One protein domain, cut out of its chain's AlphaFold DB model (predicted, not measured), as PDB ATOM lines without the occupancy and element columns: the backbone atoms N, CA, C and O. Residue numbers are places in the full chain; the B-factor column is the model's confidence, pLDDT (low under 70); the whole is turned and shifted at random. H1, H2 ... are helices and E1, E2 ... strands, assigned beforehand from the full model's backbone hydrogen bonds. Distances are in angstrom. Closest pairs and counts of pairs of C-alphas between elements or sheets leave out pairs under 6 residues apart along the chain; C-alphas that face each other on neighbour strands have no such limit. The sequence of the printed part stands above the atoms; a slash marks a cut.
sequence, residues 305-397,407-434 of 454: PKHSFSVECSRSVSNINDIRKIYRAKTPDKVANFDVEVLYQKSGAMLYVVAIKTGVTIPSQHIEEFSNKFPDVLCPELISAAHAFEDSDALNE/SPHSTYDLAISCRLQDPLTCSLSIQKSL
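AT A GLANCE: This is residues 305 to 397 and 407 to 434 of the 454 residues of the protein "deoxyribonuclease-1" of Lingula unguis (UniProt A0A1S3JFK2). A twisted sheet of five strands is covered by three helices on one face, with its other face bare: two layers, one of strands and one of helices. H2 and H3 lie side by side as a helical hairpin, H2 over E4 and E3 and H3 over the edge strand E1, while H1 packs on the sheet without touching another helix. The printed part has 121 residues with three named helices and five named strands, in the order E1 H1 E2 E3 H2 H3 E4 E5, and its class is mixed; across the sheet the strands run E1 E5 E4 E3 E2, all antiparallel. The whole is compact, with a radius of gyration of the C-alphas of 14.3 A, and elongated, spanning 43 by 28 by 26 A.

HOW THE PARTS SIT: Begin at edge strand E1, residues 306 to 313; its antiparallel neighbour is E5, residues 426 to 433, with N 309 and O 430 within hydrogen-bond range at 2.8 A. Next comes E4, residues 412 to 419, in a hairpin with E5, N 415 and O 429 at 2.9 A. E4 is antiparallel to E3, residues 350 to 360, with N 355 and O 416 at 2.9 A. E3 forms a hairpin with the other edge strand, E2, residues 339 to 344, with N 341 and O 354 at 2.9 A. H1, residues 320 to 328, is on the sheet, slantwise to the strands at 48 degrees to E4 on the local plane; its closest C-alpha pair with E2 is Tyr 327 and Val 340, 6.0 A. On the same face find H2, residues 363 to 373, and H3, residues 380 to 391, each at a height over the sheet of 9.8 A. H3 runs along E1, at 19 degrees on the local plane, the closest C-alphas being those of Val 311 and Leu 382, 6.8 A. H2 and H3 touch, closest at the C-alphas of Ser 364 and Ala 386, 5.5 A, at a shallow tilt of 20 degrees, opposite ways. H1 is apart from both. In H2 and H3 every O i to N i+4 pair is within hydrogen-bond range; in H1, 3 of 5.

IN THESE COORDINATES: Find C-alpha 306 at (166.754, 177.532, 266.383); from there E1 runs 22.8 A. H1 spans 12.4 A, E2 16.7 A, E3 28.0 A, H2 15.7 A, H3 16.9 A and E4 22.8 A. E5 runs 23.1 A to C-alpha 433 at (166.863, 181.580, 263.899).

THE WHOLE: The farthest C-alphas, Ser 347 and Pro 408, are 45.5 A apart. Residues 398 to 406 are not printed, and C-alphas 397 and 407 stand 11.7 A apart across this cut. Of the links printed whole, none is long. Look for pLDDT under 70 at residues 305, 329 to 335, 393 to 397, 407 to 410 and 434.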
ATOM      1  N   PRO A 305     168.469 175.319 262.473       69.62
ATOM      2  CA  PRO A 305     168.659 175.337 263.909       69.62
ATOM      3  C   PRO A 305     168.020 176.597 264.495       69.62
ATOM      4  O   PRO A 305     168.041 177.676 263.897       69.62
ATOM      5  N   LYS A 306     167.404 176.442 265.663       73.25
ATOM      6  CA  LYS A 306     166.754 177.532 266.383       73.25
ATOM      7  C   LYS A 306     167.204 177.503 267.834       73.25
ATOM      8  O   LYS A 306     167.095 176.461 268.476       73.25
ATOM      9  N   HIS A 307     167.677 178.634 268.343       75.38
ATOM     10  CA  HIS A 307     167.976 178.796 269.762       75.38
ATOM     11  C   HIS A 307     166.775 179.477 270.419       75.38
ATOM     12  O   HIS A 307     166.375 180.553 269.986       75.38
ATOM     13  N   SER A 308     166.151 178.831 271.404       79.38
ATOM     14  CA  SER A 308     164.955 179.350 272.072       79.38
ATOM     15  C   SER A 308     165.208 179.508 273.559       79.38
ATOM     16  O   SER A 308     165.655 178.570 274.214       79.38
ATOM     17  N   PHE A 309     164.837 180.664 274.083       81.12
ATOM     18  CA  PHE A 309     164.779 180.960 275.504       81.12
ATOM     19  C   PHE A 309     163.328 181.204 275.894       81.12
ATOM     20  O   PHE A 309     162.589 181.855 275.156       81.12
ATOM     21  N   SER A 310     162.910 180.662 277.034       86.69
ATOM     22  CA  SER A 310     161.545 180.815 277.528       86.69
ATOM     23  C   SER A 310     161.552 181.058 279.028       86.69
ATOM     24  O   SER A 310     162.220 180.341 279.770       86.69
ATOM     25  N   VAL A 311     160.763 182.034 279.470       86.69
ATOM     26  CA  VAL A 311     160.574 182.384 280.881       86.69
ATOM     27  C   VAL A 311     159.088 182.357 281.188       86.69
ATOM     28  O   VAL A 311     158.278 182.942 280.470       86.69
ATOM     29  N   GLU A 312     158.718 181.680 282.268       87.06
ATOM     30  CA  GLU A 312     157.343 181.635 282.753       87.06
ATOM     31  C   GLU A 312     157.213 182.442 284.041       87.06
ATOM     32  O   GLU A 312     158.005 182.284 284.971       87.06
ATOM     33  N   CYS A 313     156.189 183.295 284.106       84.88
ATOM     34  CA  CYS A 313     155.849 183.993 285.332       84.88
ATOM     35  C   CYS A 313     154.772 183.217 286.089       84.88
ATOM     36  O   CYS A 313     153.643 183.074 285.622       84.88
ATOM     37  N   SER A 314     155.104 182.751 287.293       85.19
ATOM     38  CA  SER A 314     154.161 182.039 288.167       85.19
ATOM     39  C   SER A 314     153.124 182.956 288.825       85.19
ATOM     40  O   SER A 314     152.161 182.471 289.423       85.19
ATOM     41  N   ARG A 315     153.288 184.283 288.719       86.19
ATOM     42  CA  ARG A 315     152.286 185.247 289.183       86.19
ATOM     43  C   ARG A 315     151.068 185.183 288.270       86.19
ATOM     44  O   ARG A 315     151.168 185.421 287.070       86.19
ATOM     45  N   SER A 316     149.916 184.875 288.858       87.75
ATOM     46  CA  SER A 316     148.649 184.895 288.133       87.75
ATOM     47  C   SER A 316     148.261 186.331 287.794       87.75
ATOM     48  O   SER A 316     148.288 187.207 288.656       87.75
ATOM     49  N   VAL A 317     147.818 186.545 286.562       90.69
ATOM     50  CA  VAL A 317     147.047 187.714 286.154       90.69
ATOM     51  C   VAL A 317     145.761 187.741 286.974       90.69
ATOM     52  O   VAL A 317     145.050 186.740 287.073       90.69
ATOM     53  N   SER A 318     145.459 188.887 287.578       91.69
ATOM     54  CA  SER A 318     144.340 189.033 288.518       91.69
ATOM     55  C   SER A 318     142.968 188.941 287.847       91.69
ATOM     56  O   SER A 318     141.976 188.612 288.495       91.69
ATOM     57  N   ASN A 319     142.880 189.260 286.553       93.06
ATOM     58  CA  ASN A 319     141.619 189.330 285.829       93.06
ATOM     59  C   ASN A 319     141.765 188.790 284.400       93.06
ATOM     60  O   ASN A 319     142.435 189.363 283.546       93.06
ATOM     61  N   ILE A 320     141.044 187.705 284.104       93.31
ATOM     62  CA  ILE A 320     141.037 187.058 282.781       93.31
ATOM     63  C   ILE A 320     140.667 188.013 281.636       93.31
ATOM     64  O   ILE A 320     141.034 187.779 280.484       93.31
ATOM     65  N   ASN A 321     139.918 189.085 281.912       92.62
ATOM     66  CA  ASN A 321     139.559 190.048 280.878       92.62
ATOM     67  C   ASN A 321     140.769 190.834 280.363       92.62
ATOM     68  O   ASN A 321     140.718 191.262 279.213       92.62
ATOM     69  N   ASP A 322     141.845 190.960 281.140       92.25
ATOM     70  CA  ASP A 322     143.083 191.593 280.681       92.25
ATOM     71  C   ASP A 322     143.781 190.732 279.625       92.25
ATOM     72  O   ASP A 322     144.138 191.240 278.563       92.25
ATOM     73  N   ILE A 323     143.791 189.408 279.807       91.81
ATOM     74  CA  ILE A 323     144.249 188.454 278.783       91.81
ATOM     75  C   ILE A 323     143.313 188.468 277.564       91.81
ATOM     76  O   ILE A 323     143.749 188.463 276.414       91.81
ATOM     77  N   ARG A 324     141.991 188.527 277.773       91.00
ATOM     78  CA  ARG A 324     141.020 188.528 276.661       91.00
ATOM     79  C   ARG A 324     141.106 189.768 275.774       91.00
ATOM     80  O   ARG A 324     140.676 189.696 274.624       91.00
ATOM     81  N   LYS A 325     141.631 190.895 276.270       89.50
ATOM     82  CA  LYS A 325     141.849 192.100 275.450       89.50
ATOM     83  C   LYS A 325     142.819 191.831 274.293       89.50
ATOM     84  O   LYS A 325     142.626 192.427 273.238       89.50
ATOM     85  N   ILE A 326     143.769 190.905 274.463       89.25
ATOM     86  CA  ILE A 326     144.804 190.570 273.471       89.25
ATOM     87  C   ILE A 326     144.169 190.119 272.146       89.25
ATOM     88  O   ILE A 326     144.407 190.734 271.115       89.25
ATOM     89  N   TYR A 327     143.285 189.114 272.161       86.44
ATOM     90  CA  TYR A 327     142.665 188.588 270.929       86.44
ATOM     91  C   TYR A 327     141.364 189.295 270.516       86.44
ATOM     92  O   TYR A 327     140.848 189.073 269.425       86.44
ATOM     93  N   ARG A 328     140.783 190.133 271.386       83.81
ATOM     94  CA  ARG A 328     139.569 190.916 271.069       83.81
ATOM     95  C   ARG A 328     139.871 192.242 270.373       83.81
ATOM     96  O   ARG A 328     138.944 192.953 269.972       83.81
ATOM     97  N   ALA A 329     141.142 192.593 270.243       69.00
ATOM     98  CA  ALA A 329     141.591 193.735 269.475       69.00
ATOM     99  C   ALA A 329     141.216 193.551 267.992       69.00
ATOM    100  O   ALA A 329     141.785 192.740 267.278       69.00
ATOM    101  N   LYS A 330     140.213 194.302 267.522       56.94
ATOM    102  CA  LYS A 330     139.596 194.124 266.191       56.94
ATOM    103  C   LYS A 330     140.480 194.499 264.981       56.94
ATOM    104  O   LYS A 330     139.993 194.418 263.860       56.94
ATOM    105  N   THR A 331     141.720 194.948 265.180       57.47
ATOM    106  CA  THR A 331     142.650 195.360 264.109       57.47
ATOM    107  C   THR A 331     144.098 195.018 264.501       57.47
ATOM    108  O   THR A 331     144.418 195.192 265.679       57.47
ATOM    109  N   PRO A 332     144.979 194.599 263.567       50.06
ATOM    110  CA  PRO A 332     146.383 194.248 263.849       50.06
ATOM    111  C   PRO A 332     147.154 195.338 264.616       50.06
ATOM    112  O   PRO A 332     147.813 195.058 265.617       50.06
ATOM    113  N   ASP A 333     146.924 196.607 264.264       55.81
ATOM    114  CA  ASP A 333     147.539 197.779 264.912       55.81
ATOM    115  C   ASP A 333     147.166 197.939 266.403       55.81
ATOM    116  O   ASP A 333     147.752 198.743 267.130       55.81
ATOM    117  N   LYS A 334     146.155 197.204 266.899       62.22
ATOM    118  CA  LYS A 334     145.712 197.277 268.302       62.22
ATOM    119  C   LYS A 334     146.410 196.280 269.229       62.22
ATOM    120  O   LYS A 334     146.327 196.500 270.437       62.22
ATOM    121  N   VAL A 335     147.114 195.266 268.716       69.94
ATOM    122  CA  VAL A 335     147.890 194.300 269.527       69.94
ATOM    123  C   VAL A 335     149.394 194.561 269.417       69.94
ATOM    124  O   VAL A 335     150.173 193.639 269.232       69.94
ATOM    125  N   ALA A 336     149.827 195.824 269.468       74.00
ATOM    126  CA  ALA A 336     151.254 196.185 269.412       74.00
ATOM    127  C   ALA A 336     152.032 195.543 268.226       74.00
ATOM    128  O   ALA A 336     153.233 195.269 268.317       74.00
ATOM    129  N   ASN A 337     151.345 195.307 267.100       81.88
ATOM    130  CA  ASN A 337     151.868 194.630 265.907       81.88
ATOM    131  C   ASN A 337     152.292 193.165 266.141       81.88
ATOM    132  O   ASN A 337     153.278 192.714 265.560       81.88
ATOM    133  N   PHE A 338     151.574 192.444 267.006       88.06
ATOM    134  CA  PHE A 338     151.662 190.990 267.155       88.06
ATOM    135  C   PHE A 338     150.509 190.307 266.409       88.06
ATOM    136  O   PHE A 338     149.355 190.741 266.495       88.06
ATOM    137  N   ASP A 339     150.813 189.196 265.747       88.06
ATOM    138  CA  ASP A 339     149.822 188.235 265.272       88.06
ATOM    139  C   ASP A 339     149.264 187.457 266.464       88.06
ATOM    140  O   ASP A 339     150.013 187.053 267.350       88.06
ATOM    141  N   VAL A 340     147.949 187.243 266.522       88.88
ATOM    142  CA  VAL A 340     147.314 186.604 267.684       88.88
ATOM    143  C   VAL A 340     146.547 185.358 267.289       88.88
ATOM    144  O   VAL A 340     145.677 185.400 266.422       88.88
ATOM    145  N   GLU A 341     146.798 184.277 268.020       88.44
ATOM    146  CA  GLU A 341     146.062 183.023 267.924       88.44
ATOM    147  C   GLU A 341     145.434 182.649 269.274       88.44
ATOM    148  O   GLU A 341     145.981 182.916 270.346       88.44
ATOM    149  N   VAL A 342     144.257 182.019 269.230       89.50
ATOM    150  CA  VAL A 342     143.620 181.416 270.406       89.50
ATOM    151  C   VAL A 342     143.663 179.905 270.246       89.50
ATOM    152  O   VAL A 342     143.114 179.358 269.293       89.50
ATOM    153  N   LEU A 343     144.286 179.227 271.205       87.56
ATOM    154  CA  LEU A 343     144.359 177.771 271.236       87.56
ATOM    155  C   LEU A 343     143.205 177.213 272.065       87.56
ATOM    156  O   LEU A 343     142.892 177.723 273.145       87.56
ATOM    157  N   TYR A 344     142.592 176.137 271.579       89.44
ATOM    158  CA  TYR A 344     141.413 175.516 272.179       89.44
ATOM    159  C   TYR A 344     141.721 174.102 272.678       89.44
ATOM    160  O   TYR A 344     142.504 173.360 272.091       89.44
ATOM    161  N   GLN A 345     141.056 173.698 273.756       84.94
ATOM    162  CA  GLN A 345     140.980 172.300 274.167       84.94
ATOM    163  C   GLN A 345     140.100 171.499 273.199       84.94
ATOM    164  O   GLN A 345     139.226 172.050 272.532       84.94
ATOM    165  N   LYS A 346     140.225 170.164 273.221       80.81
ATOM    166  CA  LYS A 346     139.306 169.259 272.499       80.81
ATOM    167  C   LYS A 346     137.829 169.464 272.864       80.81
ATOM    168  O   LYS A 346     136.961 169.173 272.054       80.81
ATOM    169  N   SER A 347     137.549 169.954 274.073       88.19
ATOM    170  CA  SER A 347     136.203 170.309 274.543       88.19
ATOM    171  C   SER A 347     135.622 171.559 273.866       88.19
ATOM    172  O   SER A 347     134.452 171.865 274.075       88.19
ATOM    173  N   GLY A 348     136.427 172.305 273.102       85.12
ATOM    174  CA  GLY A 348     136.074 173.612 272.543       85.12
ATOM    175  C   GLY A 348     136.302 174.784 273.505       85.12
ATOM    176  O   GLY A 348     136.103 175.934 273.120       85.12
ATOM    177  N   ALA A 349     136.741 174.532 274.743       86.00
ATOM    178  CA  ALA A 349     137.098 175.595 275.680       86.00
ATOM    179  C   ALA A 349     138.403 176.286 275.255       86.00
ATOM    180  O   ALA A 349     139.377 175.615 274.914       86.00
ATOM    181  N   MET A 350     138.450 177.619 275.317       88.25
ATOM    182  CA  MET A 350     139.693 178.367 275.087       88.25
ATOM    183  C   MET A 350     140.725 178.017 276.169       88.25
ATOM    184  O   MET A 350     140.382 177.911 277.352       88.25
ATOM    185  N   LEU A 351     141.980 177.842 275.761       91.25
ATOM    186  CA  LEU A 351     143.078 177.407 276.619       91.25
ATOM    187  C   LEU A 351     144.175 178.463 276.731       91.25
ATOM    188  O   LEU A 351     144.506 178.861 277.845       91.25
ATOM    189  N   TYR A 352     144.696 178.930 275.597       92.12
ATOM    190  CA  TYR A 352     145.743 179.947 275.539       92.12
ATOM    191  C   TYR A 352     145.385 181.042 274.547       92.12
ATOM    192  O   TYR A 352     144.706 180.796 273.551       92.12
ATOM    193  N   VAL A 353     145.897 182.235 274.815       92.75
ATOM    194  CA  VAL A 353     146.107 183.274 273.810       92.75
ATOM    195  C   VAL A 353     147.603 183.343 273.559       92.75
ATOM    196  O   VAL A 353     148.366 183.436 274.519       92.75
ATOM    197  N   VAL A 354     148.011 183.292 272.297       92.38
ATOM    198  CA  VAL A 354     149.412 183.398 271.889       92.38
ATOM    199  C   VAL A 354     149.547 184.622 270.996       92.38
ATOM    200  O   VAL A 354     148.911 184.686 269.948       92.38
ATOM    201  N   ALA A 355     150.338 185.599 271.427       92.44
ATOM    202  CA  ALA A 355     150.717 186.756 270.626       92.44
ATOM    203  C   ALA A 355     152.136 186.537 270.089       92.44
ATOM    204  O   ALA A 355     153.062 186.341 270.873       92.44
ATOM    205  N   ILE A 356     152.300 186.561 268.769       91.19
ATOM    206  CA  ILE A 356     153.534 186.232 268.052       91.19
ATOM    207  C   ILE A 356     154.018 187.452 267.273       91.19
ATOM    208  O   ILE A 356     153.230 188.126 266.615       91.19
ATOM    209  N   LYS A 357     155.320 187.730 267.311       91.00
ATOM    210  CA  LYS A 357     155.948 188.736 266.447       91.00
ATOM    211  C   LYS A 357     157.259 188.187 265.919       91.00
ATOM    212  O   LYS A 357     158.113 187.800 266.705       91.00
ATOM    213  N   THR A 358     157.392 188.111 264.603       89.88
ATOM    214  CA  THR A 358     158.541 187.476 263.947       89.88
ATOM    215  C   THR A 358     159.493 188.512 263.369       89.88
ATOM    216  O   THR A 358     159.097 189.641 263.078       89.88
ATOM    217  N   GLY A 359     160.755 188.126 263.197       86.75
ATOM    218  CA  GLY A 359     161.735 188.952 262.492       86.75
ATOM    219  C   GLY A 359     162.171 190.229 263.223       86.75
ATOM    220  O   GLY A 359     162.602 191.174 262.564       86.75
ATOM    221  N   VAL A 360     162.056 190.295 264.553       88.06
ATOM    222  CA  VAL A 360     162.432 191.497 265.315       88.06
ATOM    223  C   VAL A 360     163.936 191.565 265.575       88.06
ATOM    224  O   VAL A 360     164.589 190.530 265.670       88.06
ATOM    225  N   THR A 361     164.495 192.767 265.723       86.56
ATOM    226  CA  THR A 361     165.928 192.970 266.022       86.56
ATOM    227  C   THR A 361     166.206 193.225 267.500       86.56
ATOM    228  O   THR A 361     167.262 192.833 267.982       86.56
ATOM    229  N   ILE A 362     165.265 193.856 268.209       87.81
ATOM    230  CA  ILE A 362     165.366 194.190 269.637       87.81
ATOM    231  C   ILE A 362     164.129 193.604 270.346       87.81
ATOM    232  O   ILE A 362     163.088 194.267 270.410       87.81
ATOM    233  N   PRO A 363     164.176 192.326 270.777       89.50
ATOM    234  CA  PRO A 363     163.093 191.668 271.511       89.50
ATOM    235  C   PRO A 363     162.479 192.504 272.640       89.50
ATOM    236  O   PRO A 363     161.254 192.653 272.687       89.50
ATOM    237  N   SER A 364     163.311 193.065 273.518       91.19
ATOM    238  CA  SER A 364     162.928 193.815 274.717       91.19
ATOM    239  C   SER A 364     162.021 194.997 274.389       91.19
ATOM    240  O   SER A 364     160.941 195.111 274.971       91.19
ATOM    241  N   GLN A 365     162.371 195.794 273.377       92.69
ATOM    242  CA  GLN A 365     161.565 196.925 272.911       92.69
ATOM    243  C   GLN A 365     160.132 196.496 272.558       92.69
ATOM    244  O   GLN A 365     159.159 197.144 272.944       92.69
ATOM    245  N   HIS A 366     159.965 195.386 271.839       93.00
ATOM    246  CA  HIS A 366     158.634 194.931 271.436       93.00
ATOM    247  C   HIS A 366     157.846 194.281 272.578       93.00
ATOM    248  O   HIS A 366     156.614 194.342 272.587       93.00
ATOM    249  N   ILE A 367     158.533 193.681 273.551       92.81
ATOM    250  CA  ILE A 367     157.913 193.177 274.780       92.81
ATOM    251  C   ILE A 367     157.415 194.351 275.636       92.81
ATOM    252  O   ILE A 367     156.307 194.290 276.172       92.81
ATOM    253  N   GLU A 368     158.171 195.446 275.712       93.31
ATOM    254  CA  GLU A 368     157.754 196.684 276.379       93.31
ATOM    255  C   GLU A 368     156.568 197.348 275.676       93.31
ATOM    256  O   GLU A 368     155.605 197.737 276.335       93.31
ATOM    257  N   GLU A 369     156.575 197.432 274.341       92.31
ATOM    258  CA  GLU A 369     155.426 197.904 273.553       92.31
ATOM    259  C   GLU A 369     154.156 197.098 273.874       92.31
ATOM    260  O   GLU A 369     153.076 197.672 274.055       92.31
ATOM    261  N   PHE A 370     154.284 195.771 273.992       92.88
ATOM    262  CA  PHE A 370     153.182 194.900 274.392       92.88
ATOM    263  C   PHE A 370     152.742 195.164 275.838       92.88
ATOM    264  O   PHE A 370     151.547 195.332 276.092       92.88
ATOM    265  N   SER A 371     153.682 195.240 276.784       92.38
ATOM    266  CA  SER A 371     153.389 195.488 278.202       92.38
ATOM    267  C   SER A 371     152.711 196.845 278.416       92.38
ATOM    268  O   SER A 371     151.682 196.917 279.080       92.38
ATOM    269  N   ASN A 372     153.177 197.903 277.752       91.31
ATOM    270  CA  ASN A 372     152.559 199.231 277.802       91.31
ATOM    271  C   ASN A 372     151.109 199.220 277.297       91.31
ATOM    272  O   ASN A 372     150.265 199.987 277.767       91.31
ATOM    273  N   LYS A 373     150.796 198.343 276.336       90.06
ATOM    274  CA  LYS A 373     149.435 198.170 275.822       90.06
ATOM    275  C   LYS A 373     148.554 197.325 276.748       90.06
ATOM    276  O   LYS A 373     147.344 197.563 276.810       90.06
ATOM    277  N   PHE A 374     149.150 196.357 277.439       90.81
ATOM    278  CA  PHE A 374     148.491 195.388 278.316       90.81
ATOM    279  C   PHE A 374     149.190 195.320 279.695       90.81
ATOM    280  O   PHE A 374     149.782 194.290 280.031       90.81
ATOM    281  N   PRO A 375     149.117 196.392 280.509       89.62
ATOM    282  CA  PRO A 375     149.956 196.555 281.705       89.62
ATOM    283  C   PRO A 375     149.714 195.501 282.791       89.62
ATOM    284  O   PRO A 375     150.612 195.199 283.567       89.62
ATOM    285  N   ASP A 376     148.525 194.898 282.813       90.56
ATOM    286  CA  ASP A 376     148.128 193.904 283.817       90.56
ATOM    287  C   ASP A 376     148.379 192.448 283.374       90.56
ATOM    288  O   ASP A 376     147.974 191.513 284.062       90.56
ATOM    289  N   VAL A 377     148.996 192.234 282.203       91.12
ATOM    290  CA  VAL A 377     149.181 190.896 281.609       91.12
ATOM    291  C   VAL A 377     150.569 190.322 281.886       91.12
ATOM    292  O   VAL A 377     150.685 189.165 282.285       91.12
ATOM    293  N   LEU A 378     151.625 191.102 281.650       91.25
ATOM    294  CA  LEU A 378     153.005 190.658 281.857       91.25
ATOM    295  C   LEU A 378     153.516 191.157 283.203       91.25
ATOM    296  O   LEU A 378     153.423 192.345 283.500       91.25
ATOM    297  N   CYS A 379     154.104 190.266 283.998       89.00
ATOM    298  CA  CYS A 379     154.809 190.697 285.197       89.00
ATOM    299  C   CYS A 379     156.139 191.388 284.816       89.00
ATOM    300  O   CYS A 379     156.771 190.972 283.837       89.00
ATOM    301  N   PRO A 380     156.590 192.416 285.566       89.50
ATOM    302  CA  PRO A 380     157.804 193.176 285.242       89.50
ATOM    303  C   PRO A 380     159.064 192.314 285.102       89.50
ATOM    304  O   PRO A 380     159.940 192.616 284.295       89.50
ATOM    305  N   GLU A 381     159.139 191.203 285.835       91.00
ATOM    306  CA  GLU A 381     160.277 190.285 285.809       91.00
ATOM    307  C   GLU A 381     160.484 189.623 284.437       91.00
ATOM    308  O   GLU A 381     161.622 189.325 284.081       91.00
ATOM    309  N   LEU A 382     159.425 189.431 283.637       89.06
ATOM    310  CA  LEU A 382     159.564 188.923 282.263       89.06
ATOM    311  C   LEU A 382     160.272 189.933 281.354       89.06
ATOM    312  O   LEU A 382     161.031 189.534 280.474       89.06
ATOM    313  N   ILE A 383     160.048 191.229 281.581       89.50
ATOM    314  CA  ILE A 383     160.695 192.308 280.827       89.50
ATOM    315  C   ILE A 383     162.168 192.384 281.231       89.50
ATOM    316  O   ILE A 383     163.045 192.375 280.372       89.50
ATOM    317  N   SER A 384     162.455 192.357 282.538       90.56
ATOM    318  CA  SER A 384     163.829 192.304 283.049       90.56
ATOM    319  C   SER A 384     164.603 191.087 282.540       90.56
ATOM    320  O   SER A 384     165.777 191.215 282.213       90.56
ATOM    321  N   ALA A 385     163.958 189.923 282.437       88.19
ATOM    322  CA  ALA A 385     164.592 188.726 281.896       88.19
ATOM    323  C   ALA A 385     164.935 188.863 280.402       88.19
ATOM    324  O   ALA A 385     165.971 188.362 279.982       88.19
ATOM    325  N   ALA A 386     164.102 189.551 279.611       88.25
ATOM    326  CA  ALA A 386     164.399 189.825 278.206       88.25
ATOM    327  C   ALA A 386     165.636 190.726 278.050       88.25
ATOM    328  O   ALA A 386     166.530 190.378 277.284       88.25
ATOM    329  N   HIS A 387     165.721 191.811 278.831       89.38
ATOM    330  CA  HIS A 387     166.898 192.696 278.868       89.38
ATOM    331  C   HIS A 387     168.161 191.955 279.303       89.38
ATOM    332  O   HIS A 387     169.155 191.958 278.589       89.38
ATOM    333  N   ALA A 388     168.103 191.236 280.427       85.75
ATOM    334  CA  ALA A 388     169.253 190.486 280.928       85.75
ATOM    335  C   ALA A 388     169.764 189.454 279.911       85.75
ATOM    336  O   ALA A 388     170.960 189.199 279.829       85.75
ATOM    337  N   PHE A 389     168.861 188.857 279.133       78.62
ATOM    338  CA  PHE A 389     169.229 187.896 278.106       78.62
ATOM    339  C   PHE A 389     169.888 188.559 276.888       78.62
ATOM    340  O   PHE A 389     170.882 188.032 276.390       78.62
ATOM    341  N   GLU A 390     169.387 189.717 276.449       79.62
ATOM    342  CA  GLU A 390     170.030 190.546 275.419       79.62
ATOM    343  C   GLU A 390     171.432 191.011 275.840       79.62
ATOM    344  O   GLU A 390     172.356 190.928 275.035       79.62
ATOM    345  N   ASP A 391     171.602 191.410 277.104       81.81
ATOM    346  CA  ASP A 391     172.880 191.877 277.661       81.81
ATOM    347  C   ASP A 391     173.907 190.747 277.862       81.81
ATOM    348  O   ASP A 391     175.112 190.987 277.865       81.81
ATOM    349  N   SER A 392     173.445 189.509 278.067       72.38
ATOM    350  CA  SER A 392     174.299 188.369 278.444       72.38
ATOM    351  C   SER A 392     175.095 187.730 277.302       72.38
ATOM    352  O   SER A 392     175.804 186.759 277.548       72.38
ATOM    353  N   ASP A 393     174.918 188.177 276.056       63.28
ATOM    354  CA  ASP A 393     175.423 187.513 274.844       63.28
ATOM    355  C   ASP A 393     175.036 186.024 274.691       63.28
ATOM    356  O   ASP A 393     175.411 185.397 273.705       63.28
ATOM    357  N   ALA A 394     174.194 185.446 275.557       64.44
ATOM    358  CA  ALA A 394     173.787 184.037 275.501       64.44
ATOM    359  C   ALA A 394     173.083 183.646 274.183       64.44
ATOM    360  O   ALA A 394     173.084 182.483 273.775       64.44
ATOM    361  N   LEU A 395     172.483 184.611 273.478       60.28
ATOM    362  CA  LEU A 395     171.953 184.425 272.122       60.28
ATOM    363  C   LEU A 395     173.016 184.509 271.031       60.28
ATOM    364  O   LEU A 395     172.792 184.006 269.927       60.28
ATOM    365  N   ASN A 396     174.117 185.196 271.301       57.50
ATOM    366  CA  ASN A 396     175.210 185.482 270.380       57.50
ATOM    367  C   ASN A 396     176.390 184.527 270.549       57.50
ATOM    368  O   ASN A 396     177.184 184.420 269.616       57.50
ATOM    369  N   GLU A 397     176.474 183.803 271.668       58.09
ATOM    370  CA  GLU A 397     177.472 182.759 271.847       58.09
ATOM    371  C   GLU A 397     177.377 181.731 270.707       58.09
ATOM    372  O   GLU A 397     176.278 181.249 270.385       58.09
ATOM    373  N   SER A 407     174.600 184.119 261.479       53.56
ATOM    374  CA  SER A 407     174.489 185.423 260.818       53.56
ATOM    375  C   SER A 407     174.836 186.544 261.803       53.56
ATOM    376  O   SER A 407     174.311 186.544 262.921       53.56
ATOM    377  N   PRO A 408     175.636 187.541 261.381       51.38
ATOM    378  CA  PRO A 408     175.914 188.729 262.186       51.38
ATOM    379  C   PRO A 408     174.654 189.579 262.423       51.38
ATOM    380  O   PRO A 408     174.596 190.348 263.375       51.38
ATOM    381  N   HIS A 409     173.620 189.411 261.592       59.06
ATOM    382  CA  HIS A 409     172.308 190.031 261.769       59.06
ATOM    383  C   HIS A 409     171.339 188.977 262.294       59.06
ATOM    384  O   HIS A 409     170.892 188.100 261.548       59.06
ATOM    385  N   SER A 410     171.061 189.037 263.591       69.00
ATOM    386  CA  SER A 410     170.157 188.104 264.256       69.00
ATOM    387  C   SER A 410     168.757 188.696 264.303       69.00
ATOM    388  O   SER A 410     168.569 189.801 264.804       69.00
ATOM    389  N   THR A 411     167.781 187.965 263.774       82.44
ATOM    390  CA  THR A 411     166.363 188.274 263.958       82.44
ATOM    391  C   THR A 411     165.736 187.269 264.912       82.44
ATOM    392  O   THR A 411     166.105 186.089 264.913       82.44
ATOM    393  N   TYR A 412     164.749 187.727 265.671       85.94
ATOM    394  CA  TYR A 412     164.094 186.957 266.716       85.94
ATOM    395  C   TYR A 412     162.597 186.813 266.450       85.94
ATOM    396  O   TYR A 412     161.946 187.727 265.943       85.94
ATOM    397  N   ASP A 413     162.057 185.668 266.845       89.62
ATOM    398  CA  ASP A 413     160.629 185.413 266.933       89.62
ATOM    399  C   ASP A 413     160.224 185.453 268.409       89.62
ATOM    400  O   ASP A 413     160.801 184.757 269.247       89.62
ATOM    401  N   LEU A 414     159.241 186.285 268.736       91.81
ATOM    402  CA  LEU A 414     158.685 186.452 270.073       91.81
ATOM    403  C   LEU A 414     157.349 185.732 270.165       91.81
ATOM    404  O   LEU A 414     156.527 185.850 269.258       91.81
ATOM    405  N   ALA A 415     157.100 185.067 271.288       93.06
ATOM    406  CA  ALA A 415     155.783 184.555 271.634       93.06
ATOM    407  C   ALA A 415     155.441 184.882 273.091       93.06
ATOM    408  O   ALA A 415     156.149 184.482 274.014       93.06
ATOM    409  N   ILE A 416     154.320 185.570 273.297       93.44
ATOM    410  CA  ILE A 416     153.709 185.780 274.610       93.44
ATOM    411  C   ILE A 416     152.514 184.842 274.710       93.44
ATOM    412  O   ILE A 416     151.550 184.979 273.957       93.44
ATOM    413  N   SER A 417     152.581 183.879 275.625       94.38
ATOM    414  CA  SER A 417     151.544 182.858 275.799       94.38
ATOM    415  C   SER A 417     150.850 183.039 277.136       94.38
ATOM    416  O   SER A 417     151.479 182.898 278.177       94.38
ATOM    417  N   CYS A 418     149.550 183.320 277.118       94.12
ATOM    418  CA  CYS A 418     148.757 183.559 278.320       94.12
ATOM    419  C   CYS A 418     147.631 182.539 278.459       94.12
ATOM    420  O   CYS A 418     146.820 182.355 277.546       94.12
ATOM    421  N   ARG A 419     147.565 181.881 279.614       93.69
ATOM    422  CA  ARG A 419     146.564 180.863 279.922       93.69
ATOM    423  C   ARG A 419     145.221 181.509 280.263       93.69
ATOM    424  O   ARG A 419     145.140 182.439 281.055       93.69
ATOM    425  N   LEU A 420     144.137 180.981 279.697       92.75
ATOM    426  CA  LEU A 420     142.757 181.439 279.928       92.75
ATOM    427  C   LEU A 420     142.012 180.621 281.000       92.75
ATOM    428  O   LEU A 420     140.787 180.687 281.094       92.75
ATOM    429  N   GLN A 421     142.734 179.819 281.779       90.31
ATOM    430  CA  GLN A 421     142.199 178.955 282.830       90.31
ATOM    431  C   GLN A 421     143.108 179.035 284.043       90.31
ATOM    432  O   GLN A 421     144.321 179.082 283.863       90.31
ATOM    433  N   ASP A 422     142.536 178.993 285.242       87.38
ATOM    434  CA  ASP A 422     143.317 179.142 286.464       87.38
ATOM    435  C   ASP A 422     144.421 178.068 286.604       87.38
ATOM    436  O   ASP A 422     144.185 176.884 286.317       87.38
ATOM    437  N   PRO A 423     145.625 178.462 287.062       90.88
ATOM    438  CA  PRO A 423     146.054 179.849 287.286       90.88
ATOM    439  C   PRO A 423     146.277 180.607 285.963       90.88
ATOM    440  O   PRO A 423     146.812 180.053 285.003       90.88
ATOM    441  N   LEU A 424     145.884 181.885 285.922       93.31
ATOM    442  CA  LEU A 424     145.997 182.752 284.745       93.31
ATOM    443  C   LEU A 424     147.441 183.240 284.569       93.31
ATOM    444  O   LEU A 424     147.756 184.381 284.880       93.31
ATOM    445  N   THR A 425     148.344 182.378 284.119       92.94
ATOM    446  CA  THR A 425     149.763 182.723 283.949       92.94
ATOM    447  C   THR A 425     150.084 183.153 282.524       92.94
ATOM    448  O   THR A 425     149.395 182.776 281.572       92.94
ATOM    449  N   CYS A 426     151.155 183.933 282.381       92.75
ATOM    450  CA  CYS A 426     151.734 184.283 281.091       92.75
ATOM    451  C   CYS A 426     153.222 183.915 281.053       92.75
ATOM    452  O   CYS A 426     153.935 184.015 282.055       92.75
ATOM    453  N   SER A 427     153.689 183.512 279.878       92.25
ATOM    454  CA  SER A 427     155.090 183.232 279.590       92.25
ATOM    455  C   SER A 427     155.564 184.008 278.370       92.25
ATOM    456  O   SER A 427     154.774 184.404 277.508       92.25
ATOM    457  N   LEU A 428     156.873 184.215 278.321       92.50
ATOM    458  CA  LEU A 428     157.594 184.830 277.222       92.50
ATOM    459  C   LEU A 428     158.522 183.785 276.603       92.50
ATOM    460  O   LEU A 428     159.249 183.106 277.325       92.50
ATOM    461  N   SER A 429     158.531 183.690 275.278       91.00
ATOM    462  CA  SER A 429     159.518 182.935 274.513       91.00
ATOM    463  C   SER A 429     160.180 183.841 273.481       91.00
ATOM    464  O   SER A 429     159.492 184.589 272.786       91.00
ATOM    465  N   ILE A 430     161.506 183.774 273.397       87.25
ATOM    466  CA  ILE A 430     162.342 184.471 272.418       87.25
ATOM    467  C   ILE A 430     163.126 183.400 271.665       87.25
ATOM    468  O   ILE A 430     163.866 182.620 272.266       87.25
ATOM    469  N   GLN A 431     162.970 183.350 270.347       85.69
ATOM    470  CA  GLN A 431     163.610 182.361 269.494       85.69
ATOM    471  C   GLN A 431     164.467 183.037 268.426       85.69
ATOM    472  O   GLN A 431     163.963 183.766 267.582       85.69
ATOM    473  N   LYS A 432     165.768 182.748 268.415       80.19
ATOM    474  CA  LYS A 432     166.705 183.151 267.364       80.19
ATOM    475  C   LYS A 432     166.779 182.071 266.292       80.19
ATOM    476  O   LYS A 432     167.049 180.904 266.592       80.19
ATOM    477  N   SER A 433     166.576 182.458 265.036       71.75
ATOM    478  CA  SER A 433     166.863 181.580 263.899       71.75
ATOM    479  C   SER A 433     168.356 181.623 263.581       71.75
ATOM    480  O   SER A 433     168.925 182.700 263.413       71.75
ATOM    481  N   LEU A 434     168.991 180.457 263.489       65.44
ATOM    482  CA  LEU A 434     170.399 180.335 263.126       65.44
ATOM    483  C   LEU A 434     170.483 180.056 261.619       65.44
ATOM    484  O   LEU A 434     169.954 179.061 261.124       65.44
TER     485      LEU A 434